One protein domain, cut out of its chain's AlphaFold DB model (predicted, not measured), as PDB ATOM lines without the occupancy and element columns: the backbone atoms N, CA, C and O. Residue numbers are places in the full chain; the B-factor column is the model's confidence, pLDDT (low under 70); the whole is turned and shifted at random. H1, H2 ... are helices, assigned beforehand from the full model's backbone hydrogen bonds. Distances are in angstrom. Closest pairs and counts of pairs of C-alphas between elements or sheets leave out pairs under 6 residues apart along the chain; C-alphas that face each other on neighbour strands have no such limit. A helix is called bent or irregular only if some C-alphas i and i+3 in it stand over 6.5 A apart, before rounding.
ATOM      1  N   ILE A  14     145.131 118.229  69.084       95.25
ATOM      2  CA  ILE A  14     146.546 118.026  68.728       95.25
ATOM      3  C   ILE A  14     147.485 119.131  69.261       95.25
ATOM      4  O   ILE A  14     148.681 119.140  68.992       95.25
ATOM      5  N   ALA A  15     146.997 120.093  70.059       92.75
ATOM      6  CA  ALA A  15     147.833 121.207  70.548       92.75
ATOM      7  C   ALA A  15     148.972 120.797  71.496       92.75
ATOM      8  O   ALA A  15     149.863 121.605  71.756       92.75
ATOM      9  N   GLY A  16     148.895 119.601  72.084       91.38
ATOM     10  CA  GLY A  16     149.922 119.081  72.988       91.38
ATOM     11  C   GLY A  16     151.064 118.362  72.273       91.38
ATOM     12  O   GLY A  16     152.051 118.017  72.922       91.38
ATOM     13  N   GLU A  17     150.935 118.115  70.971       94.75
ATOM     14  CA  GLU A  17     151.904 117.329  70.217       94.75
ATOM     15  C   GLU A  17     153.146 118.174  69.890       94.75
ATOM     16  O   GLU A  17     153.010 119.314  69.430       94.75
ATOM     17  N   PRO A  18     154.372 117.657  70.126       94.69
ATOM     18  CA  PRO A  18     155.600 118.433  69.942       94.69
ATOM     19  C   PRO A  18     155.765 119.024  68.537       94.69
ATOM     20  O   PRO A  18     156.291 120.126  68.398       94.69
ATOM     21  N   GLU A  19     155.283 118.325  67.508       95.38
ATOM     22  CA  GLU A  19     155.323 118.765  66.107       95.38
ATOM     23  C   GLU A  19     154.499 120.030  65.826       95.38
ATOM     24  O   GLU A  19     154.774 120.749  64.868       95.38
ATOM     25  N   HIS A  20     153.539 120.363  66.691       95.12
ATOM     26  CA  HIS A  20     152.706 121.559  66.567       95.12
ATOM     27  C   HIS A  20     153.106 122.692  67.520       95.12
ATOM     28  O   HIS A  20     152.433 123.726  67.567       95.12
ATOM     29  N   ALA A  21     154.205 122.540  68.267       92.81
ATOM     30  CA  ALA A  21     154.621 123.506  69.282       92.81
ATOM     31  C   ALA A  21     154.838 124.922  68.715       92.81
ATOM     32  O   ALA A  21     154.385 125.897  69.319       92.81
ATOM     33  N   GLU A  22     155.473 125.041  67.544       95.19
ATOM     34  CA  GLU A  22     155.707 126.331  66.880       95.19
ATOM     35  C   GLU A  22     154.388 127.001  66.476       95.19
ATOM     36  O   GLU A  22     154.152 128.166  66.799       95.19
ATOM     37  N   ARG A  23     153.474 126.238  65.865       94.56
ATOM     38  CA  ARG A  23     152.163 126.742  65.449       94.56
ATOM     39  C   ARG A  23     151.332 127.221  66.638       94.56
ATOM     40  O   ARG A  23     150.696 128.271  66.574       94.56
ATOM     41  N   VAL A  24     151.347 126.480  67.746       93.50
ATOM     42  CA  VAL A  24     150.658 126.879  68.983       93.50
ATOM     43  C   VAL A  24     151.274 128.150  69.571       93.50
ATOM     44  O   VAL A  24     150.535 129.027  70.023       93.50
ATOM     45  N   ALA A  25     152.604 128.275  69.564       91.81
ATOM     46  CA  ALA A  25     153.290 129.477  70.029       91.81
ATOM     47  C   ALA A  25     152.922 130.706  69.178       91.81
ATOM     48  O   ALA A  25     152.589 131.754  69.734       91.81
ATOM     49  N   GLU A  26     152.892 130.557  67.853       95.62
ATOM     50  CA  GLU A  26     152.460 131.600  66.919       95.62
ATOM     51  C   GLU A  26     151.009 132.030  67.189       95.62
ATOM     52  O   GLU A  26     150.748 133.212  67.415       95.62
ATOM     53  N   MET A  27     150.064 131.081  67.253       94.38
ATOM     54  CA  MET A  27     148.649 131.380  67.510       94.38
ATOM     55  C   MET A  27     148.444 132.089  68.856       94.38
ATOM     56  O   MET A  27     147.660 133.034  68.940       94.38
ATOM     57  N   ARG A  28     149.175 131.683  69.906       93.06
ATOM     58  CA  ARG A  28     149.153 132.362  71.215       93.06
ATOM     59  C   ARG A  28     149.687 133.788  71.123       93.06
ATOM     60  O   ARG A  28     149.088 134.683  71.711       93.06
ATOM     61  N   SER A  29     150.777 134.002  70.390       94.38
ATOM     62  CA  SER A  29     151.358 135.332  70.194       94.38
ATOM     63  C   SER A  29     150.404 136.265  69.441       94.38
ATOM     64  O   SER A  29     150.169 137.384  69.891       94.38
ATOM     65  N   VAL A  30     149.810 135.794  68.338       97.25
ATOM     66  CA  VAL A  30     148.833 136.559  67.543       97.25
ATOM     67  C   VAL A  30     147.589 136.892  68.365       97.25
ATOM     68  O   VAL A  30     147.163 138.044  68.377       97.25
ATOM     69  N   LEU A  31     147.036 135.922  69.101       96.50
ATOM     70  CA  LEU A  31     145.885 136.164  69.973       96.50
ATOM     71  C   LEU A  31     146.216 137.185  71.069       96.50
ATOM     72  O   LEU A  31     145.450 138.123  71.267       96.50
ATOM     73  N   LYS A  32     147.365 137.043  71.748       96.25
ATOM     74  CA  LYS A  32     147.786 137.991  72.790       96.25
ATOM     75  C   LYS A  32     147.905 139.409  72.232       96.25
ATOM     76  O   LYS A  32     147.364 140.335  72.829       96.25
ATOM     77  N   GLY A  33     148.575 139.568  71.087       98.00
ATOM     78  CA  GLY A  33     148.693 140.855  70.399       98.00
ATOM     79  C   GLY A  33     147.324 141.440  70.060       98.00
ATOM     80  O   GLY A  33     147.031 142.572  70.427       98.00
ATOM     81  N   TRP A  34     146.432 140.629  69.488       98.31
ATOM     82  CA  TRP A  34     145.086 141.069  69.133       98.31
ATOM     83  C   TRP A  34     144.265 141.545  70.342       98.31
ATOM     84  O   TRP A  34     143.616 142.590  70.266       98.31
ATOM     85  N   MET A  35     144.323 140.831  71.472       97.94
ATOM     86  CA  MET A  35     143.636 141.228  72.710       97.94
ATOM     87  C   MET A  35     144.168 142.560  73.262       97.94
ATOM     88  O   MET A  35     143.391 143.379  73.756       97.94
ATOM     89  N   ILE A  36     145.478 142.807  73.152       98.12
ATOM     90  CA  ILE A  36     146.101 144.077  73.555       98.12
ATOM     91  C   ILE A  36     145.659 145.203  72.613       98.12
ATOM     92  O   ILE A  36     145.142 146.223  73.075       98.12
ATOM     93  N   ASP A  37     145.799 144.998  71.304       98.00
ATOM     94  CA  ASP A  37     145.531 146.009  70.277       98.00
ATOM     95  C   ASP A  37     144.064 146.445  70.270       98.00
ATOM     96  O   ASP A  37     143.742 147.627  70.119       98.00
ATOM     97  N   THR A  38     143.153 145.493  70.478       97.38
ATOM     98  CA  THR A  38     141.712 145.771  70.531       97.38
ATOM     99  C   THR A  38     141.214 146.205  71.899       97.38
ATOM    100  O   THR A  38     140.044 146.585  72.011       97.38
ATOM    101  N   LYS A  39     142.092 146.228  72.912       97.94
ATOM    102  CA  LYS A  39     141.748 146.563  74.296       97.94
ATOM    103  C   LYS A  39     140.627 145.663  74.820       97.94
ATOM    104  O   LYS A  39     139.582 146.135  75.279       97.94
ATOM    105  N   ASP A  40     140.839 144.359  74.687       97.44
ATOM    106  CA  ASP A  40     139.841 143.341  74.982       97.44
ATOM    107  C   ASP A  40     139.514 143.293  76.482       97.44
ATOM    108  O   ASP A  40     140.301 142.834  77.314       97.44
ATOM    109  N   MET A  41     138.312 143.754  76.834       96.94
ATOM    110  CA  MET A  41     137.803 143.730  78.208       96.94
ATOM    111  C   MET A  41     137.579 142.308  78.740       96.94
ATOM    112  O   MET A  41     137.475 142.143  79.954       96.94
ATOM    113  N   GLY A  42     137.566 141.288  77.873       95.69
ATOM    114  CA  GLY A  42     137.559 139.876  78.254       95.69
ATOM    115  C   GLY A  42     138.813 139.432  79.017       95.69
ATOM    116  O   GLY A  42     138.807 138.375  79.644       95.69
ATOM    117  N   LEU A  43     139.869 140.256  79.038       96.31
ATOM    118  CA  LEU A  43     141.029 140.066  79.915       96.31
ATOM    119  C   LEU A  43     140.711 140.293  81.402       96.31
ATOM    120  O   LEU A  43     141.506 139.903  82.257       96.31
ATOM    121  N   LEU A  44     139.578 140.919  81.730       97.50
ATOM    122  CA  LEU A  44     139.103 141.080  83.100       97.50
ATOM    123  C   LEU A  44     137.984 140.073  83.405       97.50
ATOM    124  O   LEU A  44     137.168 139.769  82.534       97.50
ATOM    125  N   PRO A  45     137.864 139.604  84.660       96.88
ATOM    126  CA  PRO A  45     136.670 138.891  85.103       96.88
ATOM    127  C   PRO A  45     135.419 139.736  84.858       96.88
ATOM    128  O   PRO A  45     135.432 140.935  85.129       96.88
ATOM    129  N   GLU A  46     134.316 139.124  84.425       95.19
ATOM    130  CA  GLU A  46     133.082 139.850  84.078       95.19
ATOM    131  C   GLU A  46     132.598 140.772  85.215       95.19
ATOM    132  O   GLU A  46     132.263 141.936  84.989       95.19
ATOM    133  N   ALA A  47     132.635 140.286  86.459       95.75
ATOM    134  CA  ALA A  47     132.277 141.086  87.628       95.75
ATOM    135  C   ALA A  47     133.202 142.293  87.838       95.75
ATOM    136  O   ALA A  47     132.726 143.373  88.184       95.75
ATOM    137  N   GLU A  48     134.500 142.136  87.584       97.31
ATOM    138  CA  GLU A  48     135.482 143.209  87.701       97.31
ATOM    139  C   GLU A  48     135.342 144.221  86.561       97.31
ATOM    140  O   GLU A  48     135.368 145.424  86.810       97.31
ATOM    141  N   MET A  49     135.111 143.756  85.328       96.44
ATOM    142  CA  MET A  49     134.780 144.613  84.188       96.44
ATOM    143  C   MET A  49     133.580 145.504  84.526       96.44
ATOM    144  O   MET A  49     133.678 146.726  84.419       96.44
ATOM    145  N   HIS A  50     132.467 144.920  84.978       93.81
ATOM    146  CA  HIS A  50     131.271 145.688  85.328       93.81
ATOM    147  C   HIS A  50     131.498 146.636  86.510       93.81
ATOM    148  O   HIS A  50     131.055 147.783  86.448       93.81
ATOM    149  N   ARG A  51     132.218 146.190  87.550       94.81
ATOM    150  CA  ARG A  51     132.580 147.020  88.711       94.81
ATOM    151  C   ARG A  51     133.387 148.250  88.299       94.81
ATOM    152  O   ARG A  51     133.147 149.334  88.811       94.81
ATOM    153  N   ARG A  52     134.330 148.081  87.372       95.44
ATOM    154  CA  ARG A  52     135.218 149.151  86.902       95.44
ATOM    155  C   ARG A  52     134.556 150.119  85.931       95.44
ATOM    156  O   ARG A  52     134.880 151.301  85.962       95.44
ATOM    157  N   CYS A  53     133.673 149.625  85.062       94.38
ATOM    158  CA  CYS A  53     133.004 150.462  84.069       94.38
ATOM    159  C   CYS A  53     132.047 151.478  84.711       94.38
ATOM    160  O   CYS A  53     131.851 152.545  84.144       94.38
ATOM    161  N   ASP A  54     131.456 151.160  85.867       86.50
ATOM    162  CA  ASP A  54     130.624 152.074  86.670       86.50
ATOM    163  C   ASP A  54     129.649 152.944  85.846       86.50
ATOM    164  O   ASP A  54     129.634 154.172  85.903       86.50
ATOM    165  N   GLY A  55     128.857 152.292  84.992       84.69
ATOM    166  CA  GLY A  55     127.822 152.950  84.187       84.69
ATOM    167  C   GLY A  55     128.252 153.421  82.796       84.69
ATOM    168  O   GLY A  55     127.370 153.715  81.989       84.69
ATOM    169  N   VAL A  56     129.546 153.420  82.461       94.38
ATOM    170  CA  VAL A  56     129.997 153.607  81.069       94.38
ATOM    171  C   VAL A  56     130.036 152.275  80.320       94.38
ATOM    172  O   VAL A  56     130.063 151.195  80.917       94.38
ATOM    173  N   SER A  57     130.022 152.326  78.987       94.56
ATOM    174  CA  SER A  57     130.118 151.095  78.198       94.56
ATOM    175  C   SER A  57     131.506 150.447  78.351       94.56
ATOM    176  O   SER A  57     132.504 151.168  78.442       94.56
ATOM    177  N   PRO A  58     131.628 149.103  78.297       95.50
ATOM    178  CA  PRO A  58     132.932 148.439  78.367       95.50
ATOM    179  C   PRO A  58     133.929 148.940  77.320       95.50
ATOM    180  O   PRO A  58     135.108 149.109  77.615       95.50
ATOM    181  N   ARG A  59     133.452 149.251  76.107       95.88
ATOM    182  CA  ARG A  59     134.301 149.794  75.043       95.88
ATOM    183  C   ARG A  59     134.826 151.188  75.381       95.88
ATOM    184  O   ARG A  59     135.995 151.468  75.141       95.88
ATOM    185  N   GLU A  60     133.984 152.057  75.922       97.06
ATOM    186  CA  GLU A  60     134.402 153.395  76.344       97.06
ATOM    187  C   GLU A  60     135.416 153.321  77.490       97.06
ATOM    188  O   GLU A  60     136.469 153.957  77.425       97.06
ATOM    189  N   TYR A  61     135.167 152.465  78.487       97.38
ATOM    190  CA  TYR A  61     136.109 152.247  79.582       97.38
ATOM    191  C   TYR A  61     137.457 151.713  79.083       97.38
ATOM    192  O   TYR A  61     138.504 152.227  79.480       97.38
ATOM    193  N   ALA A  62     137.453 150.748  78.160       97.00
ATOM    194  CA  ALA A  62     138.666 150.222  77.535       97.00
ATOM    195  C   ALA A  62     139.494 151.328  76.859       97.00
ATOM    196  O   ALA A  62     140.721 151.368  76.953       97.00
ATOM    197  N   LEU A  63     138.825 152.277  76.199       96.69
ATOM    198  CA  LEU A  63     139.487 153.391  75.525       96.69
ATOM    199  C   LEU A  63     140.029 154.460  76.487       96.69
ATOM    200  O   LEU A  63     140.904 155.216  76.072       96.69
ATOM    201  N   SER A  64     139.604 154.481  77.755       95.75
ATOM    202  CA  SER A  64     140.011 155.488  78.753       95.75
ATOM    203  C   SER A  64     141.483 155.428  79.187       95.75
ATOM    204  O   SER A  64     141.960 156.351  79.841       95.75
ATOM    205  N   GLY A  65     142.200 154.343  78.872       94.69
ATOM    206  CA  GLY A  65     143.596 154.136  79.285       94.69
ATOM    207  C   GLY A  65     143.775 153.660  80.732       94.69
ATOM    208  O   GLY A  65     144.905 153.496  81.178       94.69
ATOM    209  N   LYS A  66     142.682 153.402  81.463       95.94
ATOM    210  CA  LYS A  66     142.717 152.938  82.863       95.94
ATOM    211  C   LYS A  66     143.092 151.465  83.033       95.94
ATOM    212  O   LYS A  66     143.464 151.070  84.131       95.94
ATOM    213  N   VAL A  67     142.968 150.649  81.985       97.06
ATOM    214  CA  VAL A  67     143.319 149.222  82.031       97.06
ATOM    215  C   VAL A  67     144.708 149.028  81.418       97.06
ATOM    216  O   VAL A  67     144.897 149.364  80.245       97.06
ATOM    217  N   PRO A  68     145.675 148.457  82.156       97.38
ATOM    218  CA  PRO A  68     147.003 148.174  81.626       97.38
ATOM    219  C   PRO A  68     146.988 146.877  80.796       97.38
ATOM    220  O   PRO A  68     147.553 145.866  81.207       97.38
ATOM    221  N   PHE A  69     146.321 146.897  79.633       97.75
ATOM    222  CA  PHE A  69     146.035 145.703  78.817       97.75
ATOM    223  C   PHE A  69     147.258 144.836  78.523       97.75
ATOM    224  O   PHE A  69     147.175 143.622  78.664       97.75
ATOM    225  N   GLU A  70     148.398 145.436  78.181       96.62
ATOM    226  CA  GLU A  70     149.634 144.689  77.929       96.62
ATOM    227  C   GLU A  70     150.087 143.892  79.161       96.62
ATOM    228  O   GLU A  70     150.391 142.704  79.058       96.62
ATOM    229  N   ARG A  71     150.071 144.510  80.349       95.25
ATOM    230  CA  ARG A  71     150.463 143.845  81.601       95.25
ATOM    231  C   ARG A  71     149.481 142.735  81.979       95.25
ATOM    232  O   ARG A  71     149.910 141.645  82.350       95.25
ATOM    233  N   VAL A  72     148.178 142.997  81.847       95.69
ATOM    234  CA  VAL A  72     147.119 142.013  82.133       95.69
ATOM    235  C   VAL A  72     147.220 140.825  81.172       95.69
ATOM    236  O   VAL A  72     147.203 139.681  81.617       95.69
ATOM    237  N   ALA A  73     147.390 141.078  79.871       95.12
ATOM    238  CA  ALA A  73     147.547 140.037  78.860       95.12
ATOM    239  C   ALA A  73     148.823 139.218  79.080       95.12
ATOM    240  O   ALA A  73     148.778 137.993  79.026       95.12
ATOM    241  N   ASN A  74     149.955 139.857  79.386       91.56
ATOM    242  CA  ASN A  74     151.184 139.129  79.700       91.56
ATOM    243  C   ASN A  74     150.977 138.172  80.881       91.56
ATOM    244  O   ASN A  74     151.293 136.996  80.755       91.56
ATOM    245  N   LEU A  75     150.350 138.615  81.975       90.12
ATOM    246  CA  LEU A  75     150.070 137.733  83.113       90.12
ATOM    247  C   LEU A  75     149.063 136.623  82.797       90.12
ATOM    248  O   LEU A  75     149.261 135.488  83.229       90.12
ATOM    249  N   ALA A  76     148.014 136.921  82.031       91.62
ATOM    250  CA  ALA A  76     147.018 135.930  81.636       91.62
ATOM    251  C   ALA A  76     147.632 134.785  80.815       91.62
ATOM    252  O   ALA A  76     147.308 133.618  81.033       91.62
ATOM    253  N   PHE A  77     148.543 135.111  79.894       88.88
ATOM    254  CA  PHE A  77     149.207 134.127  79.037       88.88
ATOM    255  C   PHE A  77     150.389 133.443  79.735       88.88
ATOM    256  O   PHE A  77     150.574 132.237  79.569       88.88
ATOM    257  N   ASP A  78     151.159 134.170  80.550       81.19
ATOM    258  CA  ASP A  78     152.294 133.618  81.300       81.19
ATOM    259  C   ASP A  78     151.841 132.679  82.419       81.19
ATOM    260  O   ASP A  78     152.509 131.682  82.696       81.19
ATOM    261  N   GLY A  79     150.694 132.966  83.049       65.62
ATOM    262  CA  GLY A  79     150.112 132.136  84.102       65.62
ATOM    263  C   GLY A  79     149.744 130.722  83.641       65.62
ATOM    264  O   GLY A  79     149.590 129.834  84.474       65.62
ATOM    265  N   LEU A  80     149.645 130.490  82.327       58.84
ATOM    266  CA  LEU A  80     149.409 129.176  81.715       58.84
ATOM    267  C   LEU A  80     150.704 128.372  81.474       58.84
ATOM    268  O   LEU A  80     150.634 127.223  81.034       58.84
ATOM    269  N   GLY A  81     151.879 128.959  81.726       54.06
ATOM    270  CA  GLY A  81     153.194 128.338  81.550       54.06
ATOM    271  C   GLY A  81     153.975 128.199  82.859       54.06
ATOM    272  O   GLY A  81     153.571 128.710  83.896       54.06
ATOM    273  N   ASN A  82     155.126 127.514  82.798       51.81
ATOM    274  CA  ASN A  82     156.078 127.236  83.896       51.81
ATOM    275  C   ASN A  82     156.713 128.493  84.551       51.81
ATOM    276  O   ASN A  82     157.871 128.459  84.983       51.81
ATOM    277  N   ARG A  83     156.012 129.626  84.624       54.53
ATOM    278  CA  ARG A  83     156.469 130.790  85.374       54.53
ATOM    279  C   ARG A  83     156.383 130.460  86.865       54.53
ATOM    280  O   ARG A  83     155.335 130.075  87.367       54.53
ATOM    281  N   ARG A  84     157.501 130.622  87.579       54.56
ATOM    282  CA  ARG A  84     157.509 130.690  89.049       54.56
ATOM    283  C   ARG A  84     156.892 132.037  89.404       54.56
ATOM    284  O   ARG A  84     157.578 133.054  89.323       54.56
ATOM    285  N   LEU A  85     155.599 132.070  89.701       53.75
ATOM    286  CA  LEU A  85     154.876 133.313  89.968       53.75
ATOM    287  C   LEU A  85     155.101 133.699  91.426       53.75
ATOM    288  O   LEU A  85     154.235 133.558  92.276       53.75
ATOM    289  N   ASN A  86     156.327 134.134  91.709       50.56
ATOM    290  CA  ASN A  86     156.767 134.541  93.040       50.56
ATOM    291  C   ASN A  86     157.139 136.025  93.117       50.56
ATOM    292  O   ASN A  86     157.791 136.424  94.081       50.56
ATOM    293  N   ASP A  87     156.711 136.859  92.167       64.44
ATOM    294  CA  ASP A  87     156.792 138.301  92.386       64.44
ATOM    295  C   ASP A  87     155.612 138.725  93.254       64.44
ATOM    296  O   ASP A  87     154.500 138.964  92.790       64.44
ATOM    297  N   ALA A  88     155.879 138.839  94.557       71.12
ATOM    298  CA  ALA A  88     154.957 139.413  95.534       71.12
ATOM    299  C   ALA A  88     154.418 140.795  95.107       71.12
ATOM    300  O   ALA A  88     153.375 141.213  95.607       71.12
ATOM    301  N   GLY A  89     155.104 141.476  94.179       83.88
ATOM    302  CA  GLY A  89     154.659 142.719  93.557       83.88
ATOM    303  C   GLY A  89     153.347 142.585  92.780       83.88
ATOM    304  O   GLY A  89     152.483 143.435  92.951       83.88
ATOM    305  N   ASP A  90     153.135 141.509  92.013       91.62
ATOM    306  CA  ASP A  90     151.906 141.359  91.215       91.62
ATOM    307  C   ASP A  90     150.674 141.082  92.099       91.62
ATOM    308  O   ASP A  90     149.567 141.522  91.793       91.62
ATOM    309  N   LEU A  91     150.858 140.408  93.242       93.50
ATOM    310  CA  LEU A  91     149.798 140.199  94.243       93.50
ATOM    311  C   LEU A  91     149.426 141.488  94.993       93.50
ATOM    312  O   LEU A  91     148.340 141.568  95.559       93.50
ATOM    313  N   GLN A  92     150.316 142.481  95.006       94.56
ATOM    314  CA  GLN A  92     150.128 143.774  95.675       94.56
ATOM    315  C   GLN A  92     149.909 144.922  94.681       94.56
ATOM    316  O   GLN A  92     149.880 146.085  95.083       94.56
ATOM    317  N   ASP A  93     149.769 144.617  93.389       96.56
ATOM    318  CA  ASP A  93     149.620 145.638  92.361       96.56
ATOM    319  C   ASP A  93     148.339 146.455  92.593       96.56
ATOM    320  O   ASP A  93     147.303 145.882  92.953       96.56
ATOM    321  N   PRO A  94     148.356 147.783  92.383       96.62
ATOM    322  CA  PRO A  94     147.157 148.603  92.532       96.62
ATOM    323  C   PRO A  94     146.015 148.189  91.589       96.62
ATOM    324  O   PRO A  94     144.849 148.403  91.924       96.62
ATOM    325  N   ASP A  95     146.304 147.573  90.439       97.62
ATOM    326  CA  ASP A  95     145.287 147.103  89.503       97.62
ATOM    327  C   ASP A  95     144.783 145.693  89.871       97.62
ATOM    328  O   ASP A  95     145.505 144.697  89.830       97.62
ATOM    329  N   SER A  96     143.489 145.567  90.168       97.75
ATOM    330  CA  SER A  96     142.866 144.287  90.549       97.75
ATOM    331  C   SER A  96     142.870 143.208  89.451       97.75
ATOM    332  O   SER A  96     142.631 142.042  89.741       97.75
ATOM    333  N   GLY A  97     143.126 143.557  88.192       96.69
ATOM    334  CA  GLY A  97     143.185 142.653  87.046       96.69
ATOM    335  C   GLY A  97     144.550 141.985  86.985       96.69
ATOM    336  O   GLY A  97     144.633 140.780  86.762       96.69
ATOM    337  N   ILE A  98     145.598 142.747  87.306       96.38
ATOM    338  CA  ILE A  98     146.934 142.219  87.599       96.38
ATOM    339  C   ILE A  98     146.860 141.253  88.782       96.38
ATOM    340  O   ILE A  98     147.229 140.084  88.634       96.38
ATOM    341  N   ARG A  99     146.273 141.686  89.909       97.31
ATOM    342  CA  ARG A  99     146.099 140.819  91.087       97.31
ATOM    343  C   ARG A  99     145.290 139.561  90.766       97.31
ATOM    344  O   ARG A  99     145.671 138.474  91.185       97.31
ATOM    345  N   PHE A 100     144.209 139.669  89.990       97.25
ATOM    346  CA  PHE A 100     143.380 138.521  89.607       97.25
ATOM    347  C   PHE A 100     144.191 137.443  88.881       97.25
ATOM    348  O   PHE A 100     144.142 136.274  89.272       97.25
ATOM    349  N   TRP A 101     144.951 137.818  87.849       95.56
ATOM    350  CA  TRP A 101     145.759 136.853  87.103       95.56
ATOM    351  C   TRP A 101     146.919 136.309  87.931       95.56
ATOM    352  O   TRP A 101     147.186 135.110  87.866       95.56
ATOM    353  N   ALA A 102     147.536 137.135  88.780       94.25
ATOM    354  CA  ALA A 102     148.553 136.683  89.725       94.25
ATOM    355  C   ALA A 102     148.002 135.620  90.694       94.25
ATOM    356  O   ALA A 102     148.609 134.563  90.865       94.25
ATOM    357  N   VAL A 103     146.815 135.842  91.269       95.50
ATOM    358  CA  VAL A 103     146.157 134.882  92.170       95.50
ATOM    359  C   VAL A 103     145.731 133.615  91.439       95.50
ATOM    360  O   VAL A 103     145.938 132.516  91.955       95.50
ATOM    361  N   ARG A 104     145.172 133.734  90.228       94.12
ATOM    362  CA  ARG A 104     144.812 132.573  89.399       94.12
ATOM    363  C   ARG A 104     146.029 131.679  89.171       94.12
ATOM    364  O   ARG A 104     145.935 130.457  89.294       94.12
ATOM    365  N   ALA A 105     147.160 132.293  88.854       92.12
ATOM    366  CA  ALA A 105     148.381 131.588  88.533       92.12
ATOM    367  C   ALA A 105     149.048 130.984  89.790       92.12
ATOM    368  O   ALA A 105     149.407 129.804  89.783       92.12
ATOM    369  N   LEU A 106     149.062 131.715  90.912       92.12
ATOM    370  CA  LEU A 106     149.435 131.193  92.234       92.12
ATOM    371  C   LEU A 106     148.575 129.985  92.640       92.12
ATOM    372  O   LEU A 106     149.093 129.002  93.163       92.12
ATOM    373  N   GLY A 107     147.267 130.027  92.377       93.06
ATOM    374  CA  GLY A 107     146.351 128.922  92.657       93.06
ATOM    375  C   GLY A 107     146.686 127.653  91.878       93.06
ATOM    376  O   GLY A 107     146.705 126.557  92.444       93.06
ATOM    377  N   MET A 108     147.029 127.796  90.595       91.62
ATOM    378  CA  MET A 108     147.511 126.677  89.787       91.62
ATOM    379  C   MET A 108     148.823 126.116  90.346       91.62
ATOM    380  O   MET A 108     148.943 124.899  90.486       91.62
ATOM    381  N   GLU A 109     149.789 126.959  90.721       90.69
ATOM    382  CA  GLU A 109     151.051 126.504  91.324       90.69
ATOM    383  C   GLU A 109     150.820 125.795  92.672       90.69
ATOM    384  O   GLU A 109     151.370 124.715  92.914       90.69
ATOM    385  N   ALA A 110     149.934 126.331  93.515       92.00
ATOM    386  CA  ALA A 110     149.567 125.744  94.799       92.00
ATOM    387  C   ALA A 110     148.942 124.352  94.631       92.00
ATOM    388  O   ALA A 110     149.323 123.415  95.344       92.00
ATOM    389  N   ARG A 111     148.040 124.181  93.656       92.75
ATOM    390  CA  ARG A 111     147.433 122.885  93.323       92.75
ATOM    391  C   ARG A 111     148.470 121.886  92.818       92.75
ATOM    392  O   ARG A 111     148.520 120.761  93.315       92.75
ATOM    393  N   HIS A 112     149.337 122.282  91.884       92.00
ATOM    394  CA  HIS A 112     150.410 121.413  91.387       92.00
ATOM    395  C   HIS A 112     151.374 120.994  92.504       92.00
ATOM    396  O   HIS A 112     151.728 119.819  92.608       92.00
ATOM    397  N   CYS A 113     151.770 121.933  93.368       92.62
ATOM    398  CA  CYS A 113     152.599 121.650  94.536       92.62
ATOM    399  C   CYS A 113     151.930 120.628  95.456       92.62
ATOM    400  O   CYS A 113     152.560 119.646  95.848       92.62
ATOM    401  N   SER A 114     150.652 120.839  95.760       93.69
ATOM    402  CA  SER A 114     149.875 119.999  96.671       93.69
ATOM    403  C   SER A 114     149.682 118.588  96.120       93.69
ATOM    404  O   SER A 114     149.910 117.619  96.839       93.69
ATOM    405  N   ASN A 115     149.412 118.452  94.819       94.06
ATOM    406  CA  ASN A 115     149.349 117.155  94.143       94.06
ATOM    407  C   ASN A 115     150.695 116.412  94.164       94.06
ATOM    408  O   ASN A 115     150.722 115.188  94.256       94.06
ATOM    409  N   LYS A 116     151.815 117.139  94.070       94.81
ATOM    410  CA  LYS A 116     153.158 116.547  94.000       94.81
ATOM    411  C   LYS A 116     153.746 116.194  95.368       94.81
ATOM    412  O   LYS A 116     154.435 115.185  95.488       94.81
ATOM    413  N   PHE A 117     153.538 117.039  96.374       94.62
ATOM    414  CA  PHE A 117     154.223 116.951  97.671       94.62
ATOM    415  C   PHE A 117     153.277 116.759  98.864       94.62
ATOM    416  O   PHE A 117     153.743 116.530  99.980       94.62
ATOM    417  N   GLY A 118     151.966 116.858  98.647       92.88
ATOM    418  CA  GLY A 118     150.948 116.872  99.691       92.88
ATOM    419  C   GLY A 118     150.712 118.265 100.283       92.88
ATOM    420  O   GLY A 118     151.620 119.088 100.414       92.88
ATOM    421  N   ASN A 119     149.473 118.514 100.708       88.12
ATOM    422  CA  ASN A 119     148.993 119.840 101.121       88.12
ATOM    423  C   ASN A 119     149.785 120.440 102.292       88.12
ATOM    424  O   ASN A 119     149.939 121.653 102.375       88.12
ATOM    425  N   ARG A 120     150.304 119.606 103.203       90.38
ATOM    426  CA  ARG A 120     151.052 120.047 104.398       90.38
ATOM    427  C   ARG A 120     152.522 120.370 104.123       90.38
ATOM    428  O   ARG A 120     153.230 120.787 105.036       90.38
ATOM    429  N   HIS A 121     153.001 120.173 102.895       93.69
ATOM    430  CA  HIS A 121     154.393 120.433 102.563       93.69
ATOM    431  C   HIS A 121     154.723 121.935 102.727       93.69
ATOM    432  O   HIS A 121     153.973 122.771 102.212       93.69
ATOM    433  N   PRO A 122     155.852 122.315 103.365       93.25
ATOM    434  CA  PRO A 122     156.164 123.715 103.675       93.25
ATOM    435  C   PRO A 122     156.106 124.664 102.473       93.25
ATOM    436  O   PRO A 122     155.608 125.777 102.596       93.25
ATOM    437  N   LYS A 123     156.553 124.210 101.291       88.62
ATOM    438  CA  LYS A 123     156.470 125.003 100.047       88.62
ATOM    439  C   LYS A 123     155.027 125.308  99.640       88.62
ATOM    440  O   LYS A 123     154.739 126.433  99.255       88.62
ATOM    441  N   CYS A 124     154.124 124.334  99.750       91.88
ATOM    442  CA  CYS A 124     152.726 124.535  99.378       91.88
ATOM    443  C   CYS A 124     152.019 125.421 100.412       91.88
ATOM    444  O   CYS A 124     151.241 126.295 100.050       91.88
ATOM    445  N   GLN A 125     152.379 125.282 101.692       93.94
ATOM    446  CA  GLN A 125     151.859 126.100 102.792       93.94
ATOM    447  C   GLN A 125     152.238 127.590 102.704       93.94
ATOM    448  O   GLN A 125     151.560 128.430 103.291       93.94
ATOM    449  N   VAL A 126     153.313 127.956 101.997       92.69
ATOM    450  CA  VAL A 126     153.604 129.373 101.700       92.69
ATOM    451  C   VAL A 126     152.560 129.936 100.736       92.69
ATOM    452  O   VAL A 126     151.948 130.956 101.039       92.69
ATOM    453  N   MET A 127     152.291 129.226  99.640       92.81
ATOM    454  CA  MET A 127     151.307 129.648  98.638       92.81
ATOM    455  C   MET A 127     149.883 129.650  99.196       92.81
ATOM    456  O   MET A 127     149.133 130.587  98.948       92.81
ATOM    457  N   VAL A 128     149.522 128.652 100.011       94.25
ATOM    458  CA  VAL A 128     148.222 128.619 100.703       94.25
ATOM    459  C   VAL A 128     148.032 129.864 101.570       94.25
ATOM    460  O   VAL A 128     146.999 130.510 101.458       94.25
ATOM    461  N   ARG A 129     149.040 130.276 102.350       95.00
ATOM    462  CA  ARG A 129     148.955 131.499 103.172       95.00
ATOM    463  C   ARG A 129     148.819 132.775 102.346       95.00
ATOM    464  O   ARG A 129     148.107 133.695 102.739       95.00
ATOM    465  N   GLN A 130     149.481 132.840 101.192       95.06
ATOM    466  CA  GLN A 130     149.293 133.953 100.262       95.06
ATOM    467  C   GLN A 130     147.854 133.977  99.727       95.06
ATOM    468  O   GLN A 130     147.220 135.025  99.753       95.06
ATOM    469  N   LEU A 131     147.297 132.829  99.326       96.44
ATOM    470  CA  LEU A 131     145.900 132.728  98.887       96.44
ATOM    471  C   LEU A 131     144.902 133.087 100.005       96.44
ATOM    472  O   LEU A 131     143.932 133.794  99.747       96.44
ATOM    473  N   GLU A 132     145.155 132.668 101.248       97.12
ATOM    474  CA  GLU A 132     144.354 133.057 102.421       97.12
ATOM    475  C   GLU A 132     144.335 134.578 102.625       97.12
ATOM    476  O   GLU A 132     143.291 135.139 102.954       97.12
ATOM    477  N   SER A 133     145.459 135.258 102.376       96.94
ATOM    478  CA  SER A 133     145.515 136.724 102.379       96.94
ATOM    479  C   SER A 133     144.696 137.325 101.233       96.94
ATOM    480  O   SER A 133     143.927 138.258 101.448       96.94
ATOM    481  N   MET A 134     144.820 136.783 100.019       98.06
ATOM    482  CA  MET A 134     144.134 137.306  98.827       98.06
ATOM    483  C   MET A 134     142.617 137.079  98.850       98.06
ATOM    484  O   MET A 134     141.866 137.802  98.203       98.06
ATOM    485  N   MET A 135     142.133 136.134  99.654       97.75
ATOM    486  CA  MET A 135     140.708 135.957  99.945       97.75
ATOM    487  C   MET A 135     140.063 137.197 100.606       97.75
ATOM    488  O   MET A 135     138.837 137.356 100.581       97.75
ATOM    489  N   GLN A 136     140.879 138.082 101.183       97.56
ATOM    490  CA  GLN A 136     140.452 139.339 101.802       97.56
ATOM    491  C   GLN A 136     140.602 140.557 100.875       97.56
ATOM    492  O   GLN A 136     140.437 141.684 101.337       97.56
ATOM    493  N   ASP A 137     140.907 140.359  99.589       98.56
ATOM    494  CA  ASP A 137     141.061 141.461  98.633       98.56
ATOM    495  C   ASP A 137     139.777 142.302  98.508       98.56
ATOM    496  O   ASP A 137     138.651 141.797  98.581       98.56
ATOM    497  N   GLU A 138     139.956 143.604  98.291       97.31
ATOM    498  CA  GLU A 138     138.872 144.565  98.068       97.31
ATOM    499  C   GLU A 138     138.081 144.300  96.776       97.31
ATOM    500  O   GLU A 138     136.916 144.689  96.669       97.31
ATOM    501  N   SER A 139     138.698 143.669  95.772       98.25
ATOM    502  CA  SER A 139     138.019 143.215  94.566       98.25
ATOM    503  C   SER A 139     137.331 141.887  94.865       98.25
ATOM    504  O   SER A 139     138.014 140.885  95.108       98.25
ATOM    505  N   PRO A 140     135.991 141.814  94.750       98.44
ATOM    506  CA  PRO A 140     135.281 140.548  94.875       98.44
ATOM    507  C   PRO A 140     135.816 139.493  93.904       98.44
ATOM    508  O   PRO A 140     135.894 138.326  94.260       98.44
ATOM    509  N   SER A 141     136.228 139.883  92.694       98.62
ATOM    510  CA  SER A 141     136.770 138.944  91.711       98.62
ATOM    511  C   SER A 141     138.108 138.346  92.134       98.62
ATOM    512  O   SER A 141     138.305 137.150  91.927       98.62
ATOM    513  N   VAL A 142     138.993 139.137  92.751       98.69
ATOM    514  CA  VAL A 142     140.272 138.647  93.292       98.69
ATOM    515  C   VAL A 142     140.028 137.722  94.488       98.69
ATOM    516  O   VAL A 142     140.560 136.613  94.529       98.69
ATOM    517  N   ALA A 143     139.149 138.122  95.410       98.81
ATOM    518  CA  ALA A 143     138.776 137.297  96.555       98.81
ATOM    519  C   ALA A 143     138.145 135.955  96.131       98.81
ATOM    520  O   ALA A 143     138.521 134.907  96.652       98.81
ATOM    521  N   ILE A 144     137.238 135.962  95.144       98.81
ATOM    522  CA  ILE A 144     136.593 134.746  94.620       98.81
ATOM    523  C   ILE A 144     137.626 133.796  94.005       98.81
ATOM    524  O   ILE A 144     137.583 132.602  94.299       98.81
ATOM    525  N   VAL A 145     138.563 134.289  93.181       98.25
ATOM    526  CA  VAL A 145     139.582 133.408  92.580       98.25
ATOM    527  C   VAL A 145     140.571 132.870  93.617       98.25
ATOM    528  O   VAL A 145     141.040 131.742  93.474       98.25
ATOM    529  N   ALA A 146     140.834 133.611  94.697       98.38
ATOM    530  CA  ALA A 146     141.608 133.107  95.829       98.38
ATOM    531  C   ALA A 146     140.871 131.974  96.565       98.38
ATOM    532  O   ALA A 146     141.471 130.939  96.855       98.38
ATOM    533  N   CYS A 147     139.565 132.126  96.816       98.69
ATOM    534  CA  CYS A 147     138.746 131.059  97.394       98.69
ATOM    535  C   CYS A 147     138.715 129.810  96.503       98.69
ATOM    536  O   CYS A 147     138.908 128.705  97.000       98.69
ATOM    537  N   ASP A 148     138.505 129.985  95.197       98.25
ATOM    538  CA  ASP A 148     138.516 128.904  94.203       98.25
ATOM    539  C   ASP A 148     139.851 128.138  94.223       98.25
ATOM    540  O   ASP A 148     139.896 126.909  94.318       98.25
ATOM    541  N   ALA A 149     140.964 128.877  94.245       96.38
ATOM    542  CA  ALA A 149     142.297 128.306  94.364       96.38
ATOM    543  C   ALA A 149     142.476 127.492  95.658       96.38
ATOM    544  O   ALA A 149     142.988 126.370  95.597       96.38
ATOM    545  N   LEU A 150     142.027 128.010  96.806       97.38
ATOM    546  CA  LEU A 150     142.088 127.303  98.092       97.38
ATOM    547  C   LEU A 150     141.294 125.991  98.059       97.38
ATOM    548  O   LEU A 150     141.832 124.958  98.458       97.38
ATOM    549  N   LEU A 151     140.072 126.012  97.516       97.06
ATOM    550  CA  LEU A 151     139.239 124.813  97.351       97.06
ATOM    551  C   LEU A 151     139.897 123.765  96.443       97.06
ATOM    552  O   LEU A 151     139.767 122.565  96.672       97.06
ATOM    553  N   SER A 152     140.653 124.206  95.432       94.19
ATOM    554  CA  SER A 152     141.367 123.303  94.523       94.19
ATOM    555  C   SER A 152     142.578 122.604  95.159       94.19
ATOM    556  O   SER A 152     143.030 121.573  94.654       94.19
ATOM    557  N   VAL A 153     143.112 123.165  96.250       92.75
ATOM    558  CA  VAL A 153     144.196 122.573  97.047       92.75
ATOM    559  C   VAL A 153     143.634 121.593  98.077       92.75
ATOM    560  O   VAL A 153     144.221 120.535  98.304       92.75
ATOM    561  N   GLY A 154     142.497 121.909  98.694       89.06
ATOM    562  CA  GLY A 154     141.804 121.033  99.633       89.06
ATOM    563  C   GLY A 154     140.535 121.668 100.194       89.06
ATOM    564  O   GLY A 154     140.199 122.801  99.868       89.06
ATOM    565  N   ASP A 155     139.831 120.946 101.069       83.62
ATOM    566  CA  ASP A 155     138.629 121.491 101.704       83.62
ATOM    567  C   ASP A 155     138.996 122.626 102.674       83.62
ATOM    568  O   ASP A 155     139.694 122.420 103.671       83.62
TER     569      ASP A 155
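AT A GLANCE: This is residues 14 to 155 of the 241 residues of an uncharacterized protein of Pirellulaceae bacterium (UniProt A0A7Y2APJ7). The model is a flat, V-like body of helices: a three-helix bundle, H6, H7 and H8, makes the thick limb, and H1 makes a thin one that touches H4 with its residues 32 to 36 alone. H4 packs between the two limbs near the closed end of the V, where H2 and H3 also lie, while residues 17 to 22 stick out at the free tip of the thin limb. The printed part has 142 residues, with eight named helices in the order H1 to H8 and no named strand, and its class is all helix. It is compact, with a radius of gyration of the C-alphas of 16.3 A and spans of 47 by 44 by 23 A.

HOW THE PARTS SIT: H1, residues 18 to 37, touches H4, residues 69 to 78, at a shallow tilt of 20 degrees, opposite ways; the closest C-alphas, of Ile 36 and Phe 69, are 5.5 A apart. H2, residues 46 to 53, and H3, residues 58 to 63, touch only at the corner, with the C-alphas of Cys 53 and Tyr 61 closest at 5.7 A. H6, residues 96 to 117, is the hub and touches four helices. With residues 97 to 102 alone it touches H4, the same way at a shallow tilt of 8 degrees; the C-alphas of Val 72 and Ile 98 are closest at 5.5 A. H5, residues 88 to 91, touches H6 at Leu 91 and Arg 99, the closest C-alphas at 4.9 A. H6 and H7, residues 122 to 134, form a hairpin with a shallow tilt of 28 degrees; the C-alphas of Cys 113 and Cys 124 are closest at 5.6 A. H7 and H8, residues 140 to 153, form another, with a shallow tilt of 26 degrees and Leu 131 and Ala 146 closest, their C-alphas 5.3 A apart. H6, H7 and H8 are an up and down bundle, each helix running against the one before it. H8 runs the same way as H6 at a shallow tilt of 5 degrees; the C-alphas of Gly 107 and Ala 149 are closest at 4.4 A. H8 touches H2 with residues 140 to 141 alone, the C-alphas of Glu 48 and Ser 141 being closest at 6.0 A. H1 is apart from H6, H7 and H8. Every O i to N i+4 pair is within hydrogen-bond range in H2, H3, H4, H6 and H8, against 14 of 16 in H1 and 8 of 9 in H7; H5 is too short for such a pair.

IN THESE COORDINATES: H1 begins at C-alpha 18, (155.600, 118.433, 69.942), and is 29.4 A long; it is irregular, with C-alphas 19 and 22 7.6 A apart. H2 is 10.6 A long, H3 8.7 A, H4 13.8 A and H5 5.4 A. H6 is the longest helix by residues, 30.4 A from C-alpha 96 at (142.866, 144.287, 90.549). H7 is 18.8 A long, and H8, 20.2 A, ends at C-alpha 153, (144.196, 122.573, 97.047).

THE WHOLE: The C-alphas farthest apart, of Glu 19 and Gly 55, are 47.5 A apart. The printed part has no cut and no long link; the links H1 to H2 and H4 to H5 are short, the others tight. The mean pLDDT of the printed part is 92.2, and residues 79 to 87 are under 70.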